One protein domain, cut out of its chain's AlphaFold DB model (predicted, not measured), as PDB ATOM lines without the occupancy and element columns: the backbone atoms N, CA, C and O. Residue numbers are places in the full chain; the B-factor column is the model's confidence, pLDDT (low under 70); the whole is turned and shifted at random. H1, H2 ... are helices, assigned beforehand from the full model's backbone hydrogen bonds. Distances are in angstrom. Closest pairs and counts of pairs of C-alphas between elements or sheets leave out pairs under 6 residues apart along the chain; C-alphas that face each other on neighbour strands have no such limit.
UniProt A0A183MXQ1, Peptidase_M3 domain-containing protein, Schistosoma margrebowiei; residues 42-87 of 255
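This is residues 42 to 87 of the 255 residues of the protein "Peptidase_M3 domain-containing protein" of Schistosoma margrebowiei (UniProt A0A183MXQ1). The domain is a helical hairpin: its longest helix, H3, runs back beside H2 in the opposite direction, with the two lines at 40 degrees to each other. The turn of the hairpin sticks out at one end with residues 63 to 68, while the short helix H1 and the last residues, 83 to 87, lie at the other end, where these last residues bend from the end of H3 toward the beginning of H2. The printed part has 46 residues with three named helices, in the order H1, H2, H3, and no named strand; the class is all helix. The whole is compact, with a radius of gyration of the C-alphas of 10.7 A, and only just elongated, spanning 31 by 16 by 15 A.

H3, residues 67 to 82, touches H2, residues 48 to 60, with 12 pairs of C-alphas within 8 A. The closest C-alphas of the two are those of Phe 51 and Gly 80, 6.2 A apart. Their lines stand at a steep tilt of 40 degrees and they run opposite ways; the two form a helical hairpin. H1, residues 42 to 45, is close to H3 but not clearly touching it: the closest C-alphas, those of Glu 45 and Gly 80, are 7.1 A apart. H1 and H2 are only just apart, with their closest C-alphas at 8.2 A. In H2 and H3 every pair of O of residue i and N of residue i+4 is within hydrogen-bond range. H1 is too short for such a pair, and its one pair of O of residue i and N of residue i+3 is within range.

H3 has 16 residues and measures 22.3 A from its first to its last C-alpha, from Asp 67 at (239.761, 212.721, 231.871) to Arg 82 at (248.968, 219.855, 212.809). H2 has 13 residues, Lys 48 to Asn 60, and measures 18.7 A from first to last C-alpha. H1 has four residues and measures 5.0 A from C-alpha 42, at (258.883, 211.640, 212.615), to C-alpha 45.

The two C-alphas farthest apart, those of Asp 42 and Ser 64, are 32.0 A from each other. The printed part runs from residue 42 to residue 87 and has no cut. The link from H1 to H2 is tight, with 2 residues, and the link from H2 to H3 is short, with 6 residues. Residues 63 to 68, of which 67 and 68 belong to H3, stand free. The mean pLDDT of the printed part is 90.2, and residues 42 to 44 are under 70.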
ATOM      1  N   ASP A  42     259.888 211.126 213.552       54.47
ATOM      2  CA  ASP A  42     258.883 211.640 212.615       54.47
ATOM      3  C   ASP A  42     258.121 210.524 211.878       54.47
ATOM      4  O   ASP A  42     256.939 210.672 211.600       54.47
ATOM      5  N   THR A  43     258.734 209.369 211.599       62.22
ATOM      6  CA  THR A  43     258.040 208.231 210.970       62.22
ATOM      7  C   THR A  43     256.900 207.697 211.826       62.22
ATOM      8  O   THR A  43     255.895 207.277 211.264       62.22
ATOM      9  N   PHE A  44     256.986 207.750 213.158       69.62
ATOM     10  CA  PHE A  44     255.870 207.347 214.017       69.62
ATOM     11  C   PHE A  44     254.797 208.433 214.107       69.62
ATOM     12  O   PHE A  44     253.608 208.117 214.099       69.62
ATOM     13  N   GLU A  45     255.192 209.706 214.162       75.31
ATOM     14  CA  GLU A  45     254.254 210.832 214.268       75.31
ATOM     15  C   GLU A  45     253.583 211.210 212.941       75.31
ATOM     16  O   GLU A  45     252.538 211.857 212.950       75.31
ATOM     17  N   MET A  46     254.152 210.786 211.808       82.81
ATOM     18  CA  MET A  46     253.640 211.024 210.453       82.81
ATOM     19  C   MET A  46     252.848 209.834 209.884       82.81
ATOM     20  O   MET A  46     252.419 209.858 208.724       82.81
ATOM     21  N   ARG A  47     252.627 208.783 210.687       88.50
ATOM     22  CA  ARG A  47     251.855 207.596 210.301       88.50
ATOM     23  C   ARG A  47     250.359 207.890 210.222       88.50
ATOM     24  O   ARG A  47     249.664 207.988 211.236       88.50
ATOM     25  N   LYS A  48     249.856 207.990 208.988       88.44
ATOM     26  CA  LYS A  48     248.432 208.217 208.695       88.44
ATOM     27  C   LYS A  48     247.551 207.092 209.240       88.44
ATOM     28  O   LYS A  48     246.523 207.363 209.844       88.44
ATOM     29  N   ASP A  49     247.998 205.848 209.107       91.44
ATOM     30  CA  ASP A  49     247.290 204.664 209.589       91.44
ATOM     31  C   ASP A  49     247.081 204.685 211.115       91.44
ATOM     32  O   ASP A  49     245.990 204.393 211.599       91.44
ATOM     33  N   VAL A  50     248.091 205.101 211.885       92.00
ATOM     34  CA  VAL A  50     247.981 205.272 213.346       92.00
ATOM     35  C   VAL A  50     247.073 206.447 213.691       92.00
ATOM     36  O   VAL A  50     246.231 206.339 214.584       92.00
ATOM     37  N   PHE A  51     247.208 207.564 212.976       93.50
ATOM     38  CA  PHE A  51     246.354 208.734 213.160       93.50
ATOM     39  C   PHE A  51     244.871 208.412 212.936       93.50
ATOM     40  O   PHE A  51     244.037 208.777 213.762       93.50
ATOM     41  N   GLU A  52     244.534 207.664 211.886       93.56
ATOM     42  CA  GLU A  52     243.164 207.227 211.603       93.56
ATOM     43  C   GLU A  52     242.588 206.358 212.730       93.56
ATOM     44  O   GLU A  52     241.411 206.493 213.077       93.56
ATOM     45  N   LYS A  53     243.416 205.521 213.377       94.19
ATOM     46  CA  LYS A  53     242.998 204.783 214.579       94.19
ATOM     47  C   LYS A  53     242.714 205.713 215.751       94.19
ATOM     48  O   LYS A  53     241.676 205.549 216.383       94.19
ATOM     49  N   PHE A  54     243.557 206.714 216.013       94.25
ATOM     50  CA  PHE A  54     243.280 207.707 217.059       94.25
ATOM     51  C   PHE A  54     242.002 208.506 216.787       94.25
ATOM     52  O   PHE A  54     241.228 208.735 217.711       94.25
ATOM     53  N   VAL A  55     241.734 208.873 215.529       94.62
ATOM     54  CA  VAL A  55     240.479 209.535 215.136       94.62
ATOM     55  C   VAL A  55     239.275 208.616 215.356       94.62
ATOM     56  O   VAL A  55     238.231 209.072 215.819       94.62
ATOM     57  N   SER A  56     239.405 207.320 215.059       94.12
ATOM     58  CA  SER A  56     238.354 206.335 215.338       94.12
ATOM     59  C   SER A  56     238.106 206.176 216.843       94.12
ATOM     60  O   SER A  56     236.960 206.214 217.283       94.12
ATOM     61  N   VAL A  57     239.166 206.072 217.651       93.50
ATOM     62  CA  VAL A  57     239.060 205.995 219.118       93.50
ATOM     63  C   VAL A  57     238.398 207.253 219.678       93.50
ATOM     64  O   VAL A  57     237.481 207.134 220.478       93.50
ATOM     65  N   GLN A  58     238.780 208.444 219.205       93.69
ATOM     66  CA  GLN A  58     238.188 209.712 219.642       93.69
ATOM     67  C   GLN A  58     236.665 209.760 219.437       93.69
ATOM     68  O   GLN A  58     235.958 210.305 220.276       93.69
ATOM     69  N   LYS A  59     236.149 209.176 218.346       92.50
ATOM     70  CA  LYS A  59     234.702 209.127 218.064       92.50
ATOM     71  C   LYS A  59     233.929 208.168 218.972       92.50
ATOM     72  O   LYS A  59     232.732 208.356 219.143       92.50
ATOM     73  N   ASN A  60     234.597 207.144 219.498       91.50
ATOM     74  CA  ASN A  60     233.984 206.083 220.304       91.50
ATOM     75  C   ASN A  60     234.268 206.234 221.807       91.50
ATOM     76  O   ASN A  60     233.837 205.399 222.597       91.50
ATOM     77  N   ILE A  61     235.023 207.262 222.202       90.88
ATOM     78  CA  ILE A  61     235.321 207.557 223.601       90.88
ATOM     79  C   ILE A  61     234.112 208.253 224.235       90.88
ATOM     80  O   ILE A  61     233.538 209.173 223.652       90.88
ATOM     81  N   ASP A  62     233.740 207.840 225.439       87.88
ATOM     82  CA  ASP A  62     232.638 208.427 226.200       87.88
ATOM     83  C   ASP A  62     233.089 208.829 227.617       87.88
ATOM     84  O   ASP A  62     234.283 208.859 227.934       87.88
ATOM     85  N   SER A  63     232.135 209.178 228.483       88.31
ATOM     86  CA  SER A  63     232.400 209.564 229.873       88.31
ATOM     87  C   SER A  63     232.824 208.406 230.786       88.31
ATOM     88  O   SER A  63     233.086 208.659 231.959       88.31
ATOM     89  N   SER A  64     232.885 207.159 230.298       92.00
ATOM     90  CA  SER A  64     233.376 206.016 231.084       92.00
ATOM     91  C   SER A  64     234.905 205.997 231.216       92.00
ATOM     92  O   SER A  64     235.442 205.379 232.135       92.00
ATOM     93  N   PHE A  65     235.617 206.708 230.334       92.94
ATOM     94  CA  PHE A  65     237.073 206.837 230.369       92.94
ATOM     95  C   PHE A  65     237.530 208.010 231.244       92.94
ATOM     96  O   PHE A  65     236.852 209.032 231.349       92.94
ATOM     97  N   SER A  66     238.736 207.900 231.815       95.44
ATOM     98  CA  SER A  66     239.322 208.976 232.621       95.44
ATOM     99  C   SER A  66     239.565 210.253 231.806       95.44
ATOM    100  O   SER A  66     239.864 210.214 230.608       95.44
ATOM    101  N   ASP A  67     239.494 211.406 232.473       95.56
ATOM    102  CA  ASP A  67     239.761 212.721 231.871       95.56
ATOM    103  C   ASP A  67     241.147 212.794 231.223       95.56
ATOM    104  O   ASP A  67     241.314 213.367 230.145       95.56
ATOM    105  N   GLU A  68     242.138 212.171 231.860       96.31
ATOM    106  CA  GLU A  68     243.498 212.092 231.341       96.31
ATOM    107  C   GLU A  68     243.563 211.298 230.034       96.31
ATOM    108  O   GLU A  68     244.203 211.740 229.077       96.31
ATOM    109  N   TYR A  69     242.859 210.165 229.950       95.00
ATOM    110  CA  TYR A  69     242.842 209.345 228.742       95.00
ATOM    111  C   TYR A  69     242.156 210.072 227.579       95.00
ATOM    112  O   TYR A  69     242.691 210.107 226.467       95.00
ATOM    113  N   ARG A  70     241.028 210.744 227.842       94.38
ATOM    114  CA  ARG A  70     240.339 211.580 226.843       94.38
ATOM    115  C   ARG A  70     241.248 212.699 226.333       94.38
ATOM    116  O   ARG A  70     241.445 212.840 225.126       94.38
ATOM    117  N   ARG A  71     241.915 213.412 227.247       94.06
ATOM    118  CA  ARG A  71     242.899 214.451 226.909       94.06
ATOM    119  C   ARG A  71     244.071 213.906 226.092       94.06
ATOM    120  O   ARG A  71     244.543 214.587 225.182       94.06
ATOM    121  N   TYR A  72     244.574 212.717 226.418       94.81
ATOM    122  CA  TYR A  72     245.659 212.080 225.674       94.81
ATOM    123  C   TYR A  72     245.257 211.813 224.219       94.81
ATOM    124  O   TYR A  72     245.994 212.188 223.302       94.81
ATOM    125  N   VAL A  73     244.073 211.234 224.001       94.50
ATOM    126  CA  VAL A  73     243.539 210.968 222.657       94.50
ATOM    127  C   VAL A  73     243.329 212.273 221.887       94.50
ATOM    128  O   VAL A  73     243.831 212.401 220.767       94.50
ATOM    129  N   ASP A  74     242.704 213.279 222.505       93.50
ATOM    130  CA  ASP A  74     242.521 214.603 221.900       93.50
ATOM    131  C   ASP A  74     243.855 215.234 221.498       93.50
ATOM    132  O   ASP A  74     243.998 215.773 220.398       93.50
ATOM    133  N   ARG A  75     244.872 215.118 222.359       93.81
ATOM    134  CA  ARG A  75     246.206 215.650 222.082       93.81
ATOM    135  C   ARG A  75     246.866 214.943 220.903       93.81
ATOM    136  O   ARG A  75     247.488 215.613 220.079       93.81
ATOM    137  N   LYS A  76     246.735 213.618 220.799       93.69
ATOM    138  CA  LYS A  76     247.277 212.844 219.673       93.69
ATOM    139  C   LYS A  76     246.587 213.200 218.358       93.69
ATOM    140  O   LYS A  76     247.277 213.425 217.365       93.69
ATOM    141  N   VAL A  77     245.261 213.352 218.358       93.94
ATOM    142  CA  VAL A  77     244.526 213.810 217.169       93.94
ATOM    143  C   VAL A  77     244.917 215.244 216.799       93.94
ATOM    144  O   VAL A  77     245.165 215.522 215.626       93.94
ATOM    145  N   GLN A  78     245.032 216.152 217.773       93.00
ATOM    146  CA  GLN A  78     245.453 217.535 217.528       93.00
ATOM    147  C   GLN A  78     246.846 217.592 216.883       93.00
ATOM    148  O   GLN A  78     247.027 218.285 215.883       93.00
ATOM    149  N   LEU A  79     247.822 216.840 217.402       92.50
ATOM    150  CA  LEU A  79     249.170 216.768 216.827       92.50
ATOM    151  C   LEU A  79     249.157 216.193 215.403       92.50
ATOM    152  O   LEU A  79     249.754 216.784 214.506       92.50
ATOM    153  N   GLY A  80     248.403 215.118 215.156       92.56
ATOM    154  CA  GLY A  80     248.273 214.553 213.810       92.56
ATOM    155  C   GLY A  80     247.636 215.522 212.807       92.56
ATOM    156  O   GLY A  80     248.086 215.625 211.665       92.56
ATOM    157  N   ARG A  81     246.640 216.310 213.235       92.56
ATOM    158  CA  ARG A  81     246.058 217.365 212.391       92.56
ATOM    159  C   ARG A  81     247.079 218.447 212.048       92.56
ATOM    160  O   ARG A  81     247.163 218.844 210.893       92.56
ATOM    161  N   ARG A  82     247.897 218.864 213.013       92.12
ATOM    162  CA  ARG A  82     248.968 219.855 212.809       92.12
ATOM    163  C   ARG A  82     250.076 219.371 211.882       92.12
ATOM    164  O   ARG A  82     250.665 220.184 211.181       92.12
ATOM    165  N   ASN A  83     250.305 218.065 211.846       90.75
ATOM    166  CA  ASN A  83     251.200 217.418 210.890       90.75
ATOM    167  C   ASN A  83     250.554 217.226 209.502       90.75
ATOM    168  O   ASN A  83     251.176 216.675 208.599       90.75
ATOM    169  N   GLY A  84     249.300 217.654 209.315       91.88
ATOM    170  CA  GLY A  84     248.588 217.542 208.045       91.88
ATOM    171  C   GLY A  84     248.075 216.134 207.730       91.88
ATOM    172  O   GLY A  84     247.666 215.890 206.603       91.88
ATOM    173  N   LEU A  85     248.038 215.198 208.689       92.31
ATOM    174  CA  LEU A  85     247.629 213.802 208.429       92.31
ATOM    175  C   LEU A  85     246.155 213.632 208.043       92.31
ATOM    176  O   LEU A  85     245.772 212.611 207.483       92.31
ATOM    177  N   HIS A  86     245.344 214.644 208.337       92.31
ATOM    178  CA  HIS A  86     243.943 214.736 207.940       92.31
ATOM    179  C   HIS A  86     243.745 215.243 206.501       92.31
ATOM    180  O   HIS A  86     242.614 215.251 206.026       92.31
ATOM    181  N   LEU A  87     244.813 215.698 205.841       93.50
ATOM    182  CA  LEU A  87     244.777 216.247 204.492       93.50
ATOM    183  C   LEU A  87     245.076 215.172 203.439       93.50
ATOM    184  O   LEU A  87     245.660 214.121 203.718       93.50
TER     185      LEU A  87